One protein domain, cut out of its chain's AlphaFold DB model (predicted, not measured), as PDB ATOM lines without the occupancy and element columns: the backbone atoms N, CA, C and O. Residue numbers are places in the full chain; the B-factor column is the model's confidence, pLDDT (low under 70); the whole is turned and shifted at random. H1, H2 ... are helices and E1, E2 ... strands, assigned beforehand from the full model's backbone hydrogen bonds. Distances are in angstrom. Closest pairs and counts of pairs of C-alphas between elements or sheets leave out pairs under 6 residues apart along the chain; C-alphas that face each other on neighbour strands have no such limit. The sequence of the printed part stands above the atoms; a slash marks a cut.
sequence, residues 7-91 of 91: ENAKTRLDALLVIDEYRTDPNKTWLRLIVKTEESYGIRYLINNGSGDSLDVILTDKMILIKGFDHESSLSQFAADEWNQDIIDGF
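AT A GLANCE: This is residues 7 to 91 of the 91 residues of an uncharacterized protein of Streptococcus sp. GMD1S (UniProt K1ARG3). A twisted wall of four antiparallel strands, in the order E1, E2, E3, E4, has one long helix, H1, laid slantwise over one face; no named helix covers its other face. Beyond the E4 edge, a long loop, residues 68 to 85, leads away to the short helix H2. The printed part has 85 residues, with two named helices and four named strands in the order H1, E1, E2, E3, E4, H2, and its class is mixed, helices and strands. It is only just loose, close to compact, with a radius of gyration of the C-alphas of 14.4 A and spans of 43 by 29 by 21 A.

IN THESE COORDINATES: The sheet is made of E1, residues 34 to 39, 15.6 A long; E2, residues 42 to 48, 19.6 A; E3, residues 54 to 59, 16.3 A; and E4, residues 64 to 67, 10.0 A. C-alpha 34 is at (-48.226, -9.404, 40.047). H1, residues 7 to 23, measures 24.3 A and begins with C-alpha 7 at (-48.833, -22.082, 27.096). H2, residues 86 to 89, measures 4.8 A and ends with C-alpha 89 at (-44.636, -35.904, 46.884).

HOW THE PARTS SIT: The strands form a meander, each the antiparallel neighbour of the one before, and each pair in turn is a hairpin. E1 and E2 run at 158 degrees, with N 37 and O 44 within hydrogen-bond range at 2.9 A. E2 and E3 run at 162 degrees, with N 45 and O 57 at 2.8 A. E3 and E4 run at 166 degrees, with N 58 and O 65 at 2.8 A. The sheet is twisted, its C-alphas lying up to 4.2 A off the best plane. H1 is on the sheet at a height of 9.1 A, making two layers, a helix on one face of a sheet. It lies over E1, E3 and, only just, E2, on which 3 of its C-alphas fall. It runs slantwise to the strands, at 45 degrees to E1 on the local plane. The closest C-alphas of H1 and E1 are those of Leu 17 and Ile 34, 5.6 A apart. H2 is not on the sheet and is apart from H1. Every O i to N i+4 pair of H1 is within hydrogen-bond range; H2 is too short for such a pair.

THE WHOLE: The two C-alphas farthest apart, those of Asn 27 and Glu 82, are 43.2 A apart. The printed part has no cut and ends at residue 91, the chain's last. The link from E4 to H2, 18 residues, is long. The mean pLDDT of the printed part is 83.1; residues 69 to 79, residue 88 and residues 90 to 91 are under 70.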
ATOM      1  N   GLU A   7     -49.290 -23.271  27.812       84.88
ATOM      2  CA  GLU A   7     -48.833 -22.082  27.096       84.88
ATOM      3  C   GLU A   7     -49.884 -20.971  27.057       84.88
ATOM      4  O   GLU A   7     -49.547 -19.793  27.173       84.88
ATOM      5  N   ASN A   8     -51.171 -21.319  26.979       88.69
ATOM      6  CA  ASN A   8     -52.245 -20.328  27.028       88.69
ATOM      7  C   ASN A   8     -52.379 -19.723  28.428       88.69
ATOM      8  O   ASN A   8     -52.572 -18.512  28.545       88.69
ATOM      9  N   ALA A   9     -52.280 -20.534  29.486       87.94
ATOM     10  CA  ALA A   9     -52.328 -20.038  30.862       87.94
ATOM     11  C   ALA A   9     -51.137 -19.114  31.153       87.94
ATOM     12  O   ALA A   9     -51.328 -17.986  31.609       87.94
ATOM     13  N   LYS A  10     -49.926 -19.553  30.792       92.12
ATOM     14  CA  LYS A  10     -48.697 -18.769  30.925       92.12
ATOM     15  C   LYS A  10     -48.785 -17.453  30.154       92.12
ATOM     16  O   LYS A  10     -48.553 -16.403  30.736       92.12
ATOM     17  N   THR A  11     -49.189 -17.494  28.884       94.25
ATOM     18  CA  THR A  11     -49.317 -16.295  28.037       94.25
ATOM     19  C   THR A  11     -50.299 -15.281  28.626       94.25
ATOM     20  O   THR A  11     -50.047 -14.079  28.595       94.25
ATOM     21  N   ARG A  12     -51.417 -15.744  29.200       93.62
ATOM     22  CA  ARG A  12     -52.406 -14.863  29.843       93.62
ATOM     23  C   ARG A  12     -51.873 -14.240  31.136       93.62
ATOM     24  O   ARG A  12     -52.128 -13.065  31.374       93.62
ATOM     25  N   LEU A  13     -51.121 -14.993  31.941       95.19
ATOM     26  CA  LEU A  13     -50.470 -14.476  33.151       95.19
ATOM     27  C   LEU A  13     -49.345 -13.487  32.822       95.19
ATOM     28  O   LEU A  13     -49.279 -12.423  33.430       95.19
ATOM     29  N   ASP A  14     -48.525 -13.787  31.812       97.06
ATOM     30  CA  ASP A  14     -47.503 -12.875  31.290       97.06
ATOM     31  C   ASP A  14     -48.140 -11.559  30.798       97.06
ATOM     32  O   ASP A  14     -47.633 -10.477  31.086       97.06
ATOM     33  N   ALA A  15     -49.291 -11.616  30.118       97.12
ATOM     34  CA  ALA A  15     -50.000 -10.410  29.690       97.12
ATOM     35  C   ALA A  15     -50.472  -9.546  30.875       97.12
ATOM     36  O   ALA A  15     -50.360  -8.320  30.821       97.12
ATOM     37  N   LEU A  16     -50.973 -10.163  31.951       94.81
ATOM     38  CA  LEU A  16     -51.353  -9.436  33.166       94.81
ATOM     39  C   LEU A  16     -50.134  -8.805  33.852       94.81
ATOM     40  O   LEU A  16     -50.202  -7.642  34.246       94.81
ATOM     41  N   LEU A  17     -49.020  -9.541  33.940       96.19
ATOM     42  CA  LEU A  17     -47.754  -9.032  34.465       96.19
ATOM     43  C   LEU A  17     -47.309  -7.774  33.710       96.19
ATOM     44  O   LEU A  17     -47.019  -6.765  34.342       96.19
ATOM     45  N   VAL A  18     -47.312  -7.800  32.374       96.69
ATOM     46  CA  VAL A  18     -46.902  -6.650  31.546       96.69
ATOM     47  C   VAL A  18     -47.779  -5.421  31.803       96.69
ATOM     48  O   VAL A  18     -47.281  -4.295  31.844       96.69
ATOM     49  N   ILE A  19     -49.088  -5.606  31.995       95.06
ATOM     50  CA  ILE A  19     -49.998  -4.497  32.312       95.06
ATOM     51  C   ILE A  19     -49.683  -3.916  33.699       95.06
ATOM     52  O   ILE A  19     -49.649  -2.692  33.849       95.06
ATOM     53  N   ASP A  20     -49.427  -4.767  34.696       94.38
ATOM     54  CA  ASP A  20     -49.037  -4.355  36.053       94.38
ATOM     55  C   ASP A  20     -47.677  -3.627  36.064       94.38
ATOM     56  O   ASP A  20     -47.537  -2.577  36.695       94.38
ATOM     57  N   GLU A  21     -46.706  -4.118  35.285       93.81
ATOM     58  CA  GLU A  21     -45.407  -3.474  35.038       93.81
ATOM     59  C   GLU A  21     -45.556  -2.088  34.430       93.81
ATOM     60  O   GLU A  21     -44.930  -1.139  34.894       93.81
ATOM     61  N   TYR A  22     -46.402  -1.961  33.410       93.75
ATOM     62  CA  TYR A  22     -46.619  -0.697  32.720       93.75
ATOM     63  C   TYR A  22     -47.314   0.346  33.606       93.75
ATOM     64  O   TYR A  22     -47.049   1.544  33.494       93.75
ATOM     65  N   ARG A  23     -48.236  -0.090  34.472       90.00
ATOM     66  CA  ARG A  23     -49.030   0.806  35.326       90.00
ATOM     67  C   ARG A  23     -48.323   1.213  36.611       90.00
ATOM     68  O   ARG A  23     -48.664   2.264  37.158       90.00
ATOM     69  N   THR A  24     -47.386   0.406  37.096       89.00
ATOM     70  CA  THR A  24     -46.737   0.631  38.387       89.00
ATOM     71  C   THR A  24     -45.423   1.382  38.225       89.00
ATOM     72  O   THR A  24     -44.584   1.032  37.403       89.00
ATOM     73  N   ASP A  25     -45.225   2.411  39.050       90.81
ATOM     74  CA  ASP A  25     -43.951   3.127  39.137       90.81
ATOM     75  C   ASP A  25     -42.811   2.131  39.445       90.81
ATOM     76  O   ASP A  25     -42.890   1.433  40.463       90.81
ATOM     77  N   PRO A  26     -41.744   2.064  38.623       89.38
ATOM     78  CA  PRO A  26     -40.624   1.146  38.839       89.38
ATOM     79  C   PRO A  26     -39.945   1.290  40.207       89.38
ATOM     80  O   PRO A  26     -39.342   0.339  40.692       89.38
ATOM     81  N   ASN A  27     -40.060   2.451  40.860       93.19
ATOM     82  CA  ASN A  27     -39.508   2.688  42.197       93.19
ATOM     83  C   ASN A  27     -40.465   2.280  43.329       93.19
ATOM     84  O   ASN A  27     -40.116   2.369  44.506       93.19
ATOM     85  N   LYS A  28     -41.686   1.850  42.998       90.31
ATOM     86  CA  LYS A  28     -42.721   1.422  43.948       90.31
ATOM     87  C   LYS A  28     -43.107  -0.030  43.704       90.31
ATOM     88  O   LYS A  28     -44.284  -0.371  43.652       90.31
ATOM     89  N   THR A  29     -42.110  -0.902  43.595       86.50
ATOM     90  CA  THR A  29     -42.307  -2.347  43.392       86.50
ATOM     91  C   THR A  29     -43.162  -3.011  44.478       86.50
ATOM     92  O   THR A  29     -43.776  -4.040  44.234       86.50
ATOM     93  N   TRP A  30     -43.269  -2.407  45.662       85.88
ATOM     94  CA  TRP A  30     -44.156  -2.852  46.740       85.88
ATOM     95  C   TRP A  30     -45.657  -2.653  46.450       85.88
ATOM     96  O   TRP A  30     -46.481  -3.228  47.152       85.88
ATOM     97  N   LEU A  31     -46.023  -1.858  45.434       87.19
ATOM     98  CA  LEU A  31     -47.405  -1.695  44.951       87.19
ATOM     99  C   LEU A  31     -47.793  -2.711  43.870       87.19
ATOM    100  O   LEU A  31     -48.919  -2.670  43.379       87.19
ATOM    101  N   ARG A  32     -46.865  -3.583  43.462       90.62
ATOM    102  CA  ARG A  32     -47.094  -4.544  42.385       90.62
ATOM    103  C   ARG A  32     -48.154  -5.551  42.784       90.62
ATOM    104  O   ARG A  32     -48.080  -6.153  43.854       90.62
ATOM    105  N   LEU A  33     -49.114  -5.747  41.890       92.25
ATOM    106  CA  LEU A  33     -50.144  -6.760  42.064       92.25
ATOM    107  C   LEU A  33     -49.653  -8.119  41.582       92.25
ATOM    108  O   LEU A  33     -50.137  -9.132  42.063       92.25
ATOM    109  N   ILE A  34     -48.708  -8.161  40.641       94.94
ATOM    110  CA  ILE A  34     -48.226  -9.404  40.047       94.94
ATOM    111  C   ILE A  34     -46.706  -9.426  40.075       94.94
ATOM    112  O   ILE A  34     -46.029  -8.575  39.490       94.94
ATOM    113  N   VAL A  35     -46.176 -10.454  40.732       94.31
ATOM    114  CA  VAL A  35     -44.748 -10.755  40.775       94.31
ATOM    115  C   VAL A  35     -44.524 -12.108  40.123       94.31
ATOM    116  O   VAL A  35     -45.136 -13.101  40.511       94.31
ATOM    117  N   LYS A  36     -43.637 -12.142  39.130       96.62
ATOM    118  CA  LYS A  36     -43.187 -13.372  38.484       96.62
ATOM    119  C   LYS A  36     -41.791 -13.730  38.975       96.62
ATOM    120  O   LYS A  36     -40.917 -12.866  39.040       96.62
ATOM    121  N   THR A  37     -41.575 -15.001  39.280       96.44
ATOM    122  CA  THR A  37     -40.277 -15.525  39.715       96.44
ATOM    123  C   THR A  37     -39.995 -16.844  39.007       96.44
ATOM    124  O   THR A  37     -40.892 -17.671  38.838       96.44
ATOM    125  N   GLU A  38     -38.754 -17.019  38.557       95.38
ATOM    126  CA  GLU A  38     -38.253 -18.311  38.094       95.38
ATOM    127  C   GLU A  38     -37.693 -19.068  39.296       95.38
ATOM    128  O   GLU A  38     -36.803 -18.585  39.993       95.38
ATOM    129  N   GLU A  39     -38.253 -20.241  39.548       90.88
ATOM    130  CA  GLU A  39     -37.930 -21.115  40.667       90.88
ATOM    131  C   GLU A  39     -37.292 -22.399  40.123       90.88
ATOM    132  O   GLU A  39     -37.478 -22.764  38.961       90.88
ATOM    133  N   SER A  40     -36.584 -23.157  40.963       91.00
ATOM    134  CA  SER A  40     -35.963 -24.419  40.525       91.00
ATOM    135  C   SER A  40     -36.970 -25.475  40.048       91.00
ATOM    136  O   SER A  40     -36.587 -26.421  39.368       91.00
ATOM    137  N   TYR A  41     -38.240 -25.338  40.435       84.56
ATOM    138  CA  TYR A  41     -39.343 -26.242  40.096       84.56
ATOM    139  C   TYR A  41     -40.281 -25.692  39.007       84.56
ATOM    140  O   TYR A  41     -41.250 -26.367  38.658       84.56
ATOM    141  N   GLY A  42     -40.038 -24.484  38.481       90.75
ATOM    142  CA  GLY A  42     -40.864 -23.892  37.427       90.75
ATOM    143  C   GLY A  42     -41.042 -22.378  37.539       90.75
ATOM    144  O   GLY A  42     -40.205 -21.671  38.089       90.75
ATOM    145  N   ILE A  43     -42.148 -21.863  37.000       95.25
ATOM    146  CA  ILE A  43     -42.472 -20.428  37.017       95.25
ATOM    147  C   ILE A  43     -43.572 -20.176  38.042       95.25
ATOM    148  O   ILE A  43     -44.635 -20.794  37.982       95.25
ATOM    149  N   ARG A  44     -43.347 -19.215  38.935       95.12
ATOM    150  CA  ARG A  44     -44.318 -18.770  39.933       95.12
ATOM    151  C   ARG A  44     -44.845 -17.381  39.597       95.12
ATOM    152  O   ARG A  44     -44.067 -16.475  39.304       95.12
ATOM    153  N   TYR A  45     -46.157 -17.210  39.703       95.88
ATOM    154  CA  TYR A  45     -46.838 -15.919  39.714       95.88
ATOM    155  C   TYR A  45     -47.496 -15.728  41.077       95.88
ATOM    156  O   TYR A  45     -48.405 -16.478  41.430       95.88
ATOM    157  N   LEU A  46     -47.050 -14.724  41.827       93.88
ATOM    158  CA  LEU A  46     -47.718 -14.245  43.032       93.88
ATOM    159  C   LEU A  46     -48.631 -13.082  42.642       93.88
ATOM    160  O   LEU A  46     -48.153 -12.058  42.155       93.88
ATOM    161  N   ILE A  47     -49.933 -13.243  42.858       93.25
ATOM    162  CA  ILE A  47     -50.972 -12.276  42.503       93.25
ATOM    163  C   ILE A  47     -51.605 -11.748  43.790       93.25
ATOM    164  O   ILE A  47     -52.270 -12.491  44.499       93.25
ATOM    165  N   ASN A  48     -51.416 -10.474  44.101       88.06
ATOM    166  CA  ASN A  48     -51.974  -9.798  45.266       88.06
ATOM    167  C   ASN A  48     -53.208  -8.981  44.857       88.06
ATOM    168  O   ASN A  48     -53.175  -8.269  43.856       88.06
ATOM    169  N   ASN A  49     -54.292  -9.059  45.628       82.56
ATOM    170  CA  ASN A  49     -55.504  -8.273  45.364       82.56
ATOM    171  C   ASN A  49     -55.469  -6.852  45.971       82.56
ATOM    172  O   ASN A  49     -56.434  -6.102  45.836       82.56
ATOM    173  N   GLY A  50     -54.386  -6.483  46.661       75.31
ATOM    174  CA  GLY A  50     -54.209  -5.195  47.335       75.31
ATOM    175  C   GLY A  50     -54.925  -5.073  48.685       75.31
ATOM    176  O   GLY A  50     -54.878  -4.005  49.291       75.31
ATOM    177  N   SER A  51     -55.567  -6.139  49.174       76.12
ATOM    178  CA  SER A  51     -56.398  -6.152  50.388       76.12
ATOM    179  C   SER A  51     -55.929  -7.165  51.446       76.12
ATOM    180  O   SER A  51     -56.698  -7.531  52.332       76.12
ATOM    181  N   GLY A  52     -54.660  -7.589  51.382       73.56
ATOM    182  CA  GLY A  52     -54.051  -8.540  52.332       73.56
ATOM    183  C   GLY A  52     -53.982  -9.979  51.823       73.56
ATOM    184  O   GLY A  52     -53.444 -10.852  52.499       73.56
ATOM    185  N   ASP A  53     -54.450 -10.188  50.603       81.56
ATOM    186  CA  ASP A  53     -54.771 -11.488  50.064       81.56
ATOM    187  C   ASP A  53     -53.898 -11.760  48.801       81.56
ATOM    188  O   ASP A  53     -53.993 -11.044  47.801       81.56
ATOM    189  N   SER A  54     -53.050 -12.811  48.815       86.94
ATOM    190  CA  SER A  54     -52.319 -13.373  47.650       86.94
ATOM    191  C   SER A  54     -52.754 -14.755  47.074       86.94
ATOM    192  O   SER A  54     -53.023 -15.702  47.816       86.94
ATOM    193  N   LEU A  55     -52.750 -14.887  45.743       89.94
ATOM    194  CA  LEU A  55     -52.871 -16.124  44.968       89.94
ATOM    195  C   LEU A  55     -51.523 -16.482  44.333       89.94
ATOM    196  O   LEU A  55     -50.984 -15.727  43.532       89.94
ATOM    197  N   ASP A  56     -51.011 -17.658  44.653       91.25
ATOM    198  CA  ASP A  56     -49.877 -18.295  44.007       91.25
ATOM    199  C   ASP A  56     -50.349 -19.188  42.860       91.25
ATOM    200  O   ASP A  56     -51.144 -20.106  43.057       91.25
ATOM    201  N   VAL A  57     -49.818 -18.945  41.664       92.56
ATOM    202  CA  VAL A  57     -49.956 -19.829  40.504       92.56
ATOM    203  C   VAL A  57     -48.570 -20.312  40.107       92.56
ATOM    204  O   VAL A  57     -47.733 -19.528  39.662       92.56
ATOM    205  N   ILE A  58     -48.323 -21.606  40.268       91.44
ATOM    206  CA  ILE A  58     -47.036 -22.241  39.995       91.44
ATOM    207  C   ILE A  58     -47.216 -23.190  38.821       91.44
ATOM    208  O   ILE A  58     -47.969 -24.158  38.908       91.44
ATOM    209  N   LEU A  59     -46.524 -22.910  37.722       90.94
ATOM    210  CA  LEU A  59     -46.477 -23.780  36.558       90.94
ATOM    211  C   LEU A  59     -45.184 -24.583  36.617       90.94
ATOM    212  O   LEU A  59     -44.095 -24.010  36.571       90.94
ATOM    213  N   THR A  60     -45.323 -25.899  36.701       86.94
ATOM    214  CA  THR A  60     -44.221 -26.859  36.619       86.94
ATOM    215  C   THR A  60     -44.338 -27.655  35.322       86.94
ATOM    216  O   THR A  60     -45.360 -27.609  34.633       86.94
ATOM    217  N   ASP A  61     -43.322 -28.454  35.007       81.75
ATOM    218  CA  ASP A  61     -43.352 -29.342  33.837       81.75
ATOM    219  C   ASP A  61     -44.485 -30.382  33.905       81.75
ATOM    220  O   ASP A  61     -44.914 -30.924  32.884       81.75
ATOM    221  N   LYS A  62     -44.973 -30.680  35.116       79.69
ATOM    222  CA  LYS A  62     -45.920 -31.768  35.381       79.69
ATOM    223  C   LYS A  62     -47.335 -31.278  35.674       79.69
ATOM    224  O   LYS A  62     -48.286 -32.005  35.395       79.69
ATOM    225  N   MET A  63     -47.500 -30.074  36.225       79.94
ATOM    226  CA  MET A  63     -48.812 -29.556  36.621       79.94
ATOM    227  C   MET A  63     -48.850 -28.034  36.791       79.94
ATOM    228  O   MET A  63     -47.824 -27.358  36.793       79.94
ATOM    229  N   ILE A  64     -50.058 -27.517  37.023       83.88
ATOM    230  CA  ILE A  64     -50.272 -26.182  37.577       83.88
ATOM    231  C   ILE A  64     -50.795 -26.332  39.002       83.88
ATOM    232  O   ILE A  64     -51.857 -26.918  39.211       83.88
ATOM    233  N   LEU A  65     -50.072 -25.763  39.963       84.88
ATOM    234  CA  LEU A  65     -50.526 -25.611  41.339       84.88
ATOM    235  C   LEU A  65     -51.087 -24.200  41.525       84.88
ATOM    236  O   LEU A  65     -50.439 -23.216  41.172       84.88
ATOM    237  N   ILE A  66     -52.288 -24.102  42.090       86.19
ATOM    238  CA  ILE A  66     -52.934 -22.832  42.428       86.19
ATOM    239  C   ILE A  66     -53.213 -22.837  43.931       86.19
ATOM    240  O   ILE A  66     -53.895 -23.733  44.423       86.19
ATOM    241  N   LYS A  67     -52.686 -21.853  44.663       82.31
ATOM    242  CA  LYS A  67     -52.833 -21.721  46.118       82.31
ATOM    243  C   LYS A  67     -53.164 -20.277  46.484       82.31
ATOM    244  O   LYS A  67     -52.367 -19.391  46.234       82.31
ATOM    245  N   GLY A  68     -54.309 -20.022  47.101       76.62
ATOM    246  CA  GLY A  68     -54.778 -18.668  47.428       76.62
ATOM    247  C   GLY A  68     -56.296 -18.631  47.520       76.62
ATOM    248  O   GLY A  68     -56.890 -19.704  47.480       76.62
ATOM    249  N   PHE A  69     -56.902 -17.444  47.668       61.97
ATOM    250  CA  PHE A  69     -58.273 -17.250  48.194       61.97
ATOM    251  C   PHE A  69     -59.320 -18.204  47.652       61.97
ATOM    252  O   PHE A  69     -59.988 -17.929  46.660       61.97
ATOM    253  N   ASP A  70     -59.467 -19.311  48.363       56.69
ATOM    254  CA  ASP A  70     -60.576 -19.490  49.281       56.69
ATOM    255  C   ASP A  70     -60.146 -20.468  50.392       56.69
ATOM    256  O   ASP A  70     -59.542 -21.506  50.107       56.69
ATOM    257  N   HIS A  71     -60.436 -20.144  51.656       54.88
ATOM    258  CA  HIS A  71     -60.329 -21.108  52.765       54.88
ATOM    259  C   HIS A  71     -61.401 -22.205  52.647       54.88
ATOM    260  O   HIS A  71     -61.372 -23.168  53.405       54.88
ATOM    261  N   GLU A  72     -62.328 -22.055  51.696       52.69
ATOM    262  CA  GLU A  72     -63.416 -22.979  51.385       52.69
ATOM    263  C   GLU A  72     -63.204 -23.726  50.049       52.69
ATOM    264  O   GLU A  72     -64.038 -24.539  49.646       52.69
ATOM    265  N   SER A  73     -62.085 -23.506  49.338       60.28
ATOM    266  CA  SER A  73     -61.825 -24.206  48.072       60.28
ATOM    267  C   SER A  73     -61.400 -25.651  48.311       60.28
ATOM    268  O   SER A  73     -60.290 -25.922  48.769       60.28
ATOM    269  N   SER A  74     -62.223 -26.595  47.851       58.56
ATOM    270  CA  SER A  74     -61.926 -28.034  47.871       58.56
ATOM    271  C   SER A  74     -60.716 -28.446  47.017       58.56
ATOM    272  O   SER A  74     -60.326 -29.611  47.018       58.56
ATOM    273  N   LEU A  75     -60.150 -27.525  46.229       57.94
ATOM    274  CA  LEU A  75     -58.941 -27.750  45.429       57.94
ATOM    275  C   LEU A  75     -57.662 -27.337  46.171       57.94
ATOM    276  O   LEU A  75     -56.564 -27.682  45.738       57.94
ATOM    277  N   SER A  76     -57.784 -26.609  47.282       65.81
ATOM    278  CA  SER A  76     -56.653 -26.248  48.128       65.81
ATOM    279  C   SER A  76     -56.383 -27.370  49.128       65.81
ATOM    280  O   SER A  76     -57.184 -27.613  50.023       65.81
ATOM    281  N   GLN A  77     -55.213 -28.012  49.051       64.88
ATOM    282  CA  GLN A  77     -54.763 -28.955  50.091       64.88
ATOM    283  C   GLN A  77     -54.609 -28.306  51.477       64.88
ATOM    284  O   GLN A  77     -54.618 -28.993  52.489       64.88
ATOM    285  N   PHE A  78     -54.517 -26.975  51.538       60.78
ATOM    286  CA  PHE A  78     -54.495 -26.226  52.797       60.78
ATOM    287  C   PHE A  78     -55.898 -25.950  53.362       60.78
ATOM    288  O   PHE A  78     -56.000 -25.487  54.493       60.78
ATOM    289  N   ALA A  79     -56.952 -26.212  52.583       62.88
ATOM    290  CA  ALA A  79     -58.355 -26.146  52.992       62.88
ATOM    291  C   ALA A  79     -59.028 -27.534  53.003       62.88
ATOM    292  O   ALA A  79     -60.220 -27.636  53.270       62.88
ATOM    293  N   ALA A  80     -58.286 -28.598  52.678       70.38
ATOM    294  CA  ALA A  80     -58.801 -29.959  52.681       70.38
ATOM    295  C   ALA A  80     -58.999 -30.456  54.119       70.38
ATOM    296  O   ALA A  80     -58.145 -30.227  54.977       70.38
ATOM    297  N   ASP A  81     -60.095 -31.183  54.353       71.62
ATOM    298  CA  ASP A  81     -60.387 -31.803  55.654       71.62
ATOM    299  C   ASP A  81     -59.274 -32.771  56.092       71.62
ATOM    300  O   ASP A  81     -58.967 -32.890  57.278       71.62
ATOM    301  N   GLU A  82     -58.639 -33.437  55.122       79.19
ATOM    302  CA  GLU A  82     -57.499 -34.322  55.332       79.19
ATOM    303  C   GLU A  82     -56.345 -33.953  54.396       79.19
ATOM    304  O   GLU A  82     -56.512 -33.790  53.183       79.19
ATOM    305  N   TRP A  83     -55.153 -33.850  54.982       79.88
ATOM    306  CA  TRP A  83     -53.920 -33.562  54.263       79.88
ATOM    307  C   TRP A  83     -53.499 -34.748  53.393       79.88
ATOM    308  O   TRP A  83     -53.221 -35.838  53.896       79.88
ATOM    309  N   ASN A  84     -53.386 -34.520  52.088       80.19
ATOM    310  CA  ASN A  84     -52.906 -35.493  51.119       80.19
ATOM    311  C   ASN A  84     -51.493 -35.120  50.646       80.19
ATOM    312  O   ASN A  84     -51.308 -34.341  49.707       80.19
ATOM    313  N   GLN A  85     -50.499 -35.721  51.303       80.06
ATOM    314  CA  GLN A  85     -49.082 -35.519  51.001       80.06
ATOM    315  C   GLN A  85     -48.695 -36.033  49.603       80.06
ATOM    316  O   GLN A  85     -47.785 -35.480  48.992       80.06
ATOM    317  N   ASP A  86     -49.414 -37.007  49.039       80.44
ATOM    318  CA  ASP A  86     -49.107 -37.564  47.715       80.44
ATOM    319  C   ASP A  86     -49.292 -36.529  46.591       80.44
ATOM    320  O   ASP A  86     -48.683 -36.637  45.531       80.44
ATOM    321  N   ILE A  87     -50.098 -35.485  46.818       70.75
ATOM    322  CA  ILE A  87     -50.237 -34.352  45.886       70.75
ATOM    323  C   ILE A  87     -48.985 -33.460  45.890       70.75
ATOM    324  O   ILE A  87     -48.760 -32.710  44.947       70.75
ATOM    325  N   ILE A  88     -48.153 -33.516  46.926       66.94
ATOM    326  CA  ILE A  88     -46.878 -32.789  46.976       66.94
ATOM    327  C   ILE A  88     -45.734 -33.711  46.552       66.94
ATOM    328  O   ILE A  88     -44.904 -33.316  45.739       66.94
ATOM    329  N   ASP A  89     -45.732 -34.945  47.055       70.81
ATOM    330  CA  ASP A  89     -44.636 -35.904  46.884       70.81
ATOM    331  C   ASP A  89     -44.738 -36.725  45.589       70.81
ATOM    332  O   ASP A  89     -43.759 -37.324  45.147       70.81
ATOM    333  N   GLY A  90     -45.909 -36.757  44.949       58.16
ATOM    334  CA  GLY A  90     -46.155 -37.454  43.682       58.16
ATOM    335  C   GLY A  90     -45.567 -36.763  42.447       58.16
ATOM    336  O   GLY A  90     -45.876 -37.164  41.320       58.16
ATOM    337  N   PHE A  91     -44.738 -35.732  42.644       47.97
ATOM    338  CA  PHE A  91     -44.153 -34.894  41.602       47.97
ATOM    339  C   PHE A  91     -42.632 -34.938  41.597       47.97
ATOM    340  O   PHE A  91     -41.989 -34.689  42.632       47.97
TER     341      PHE A  91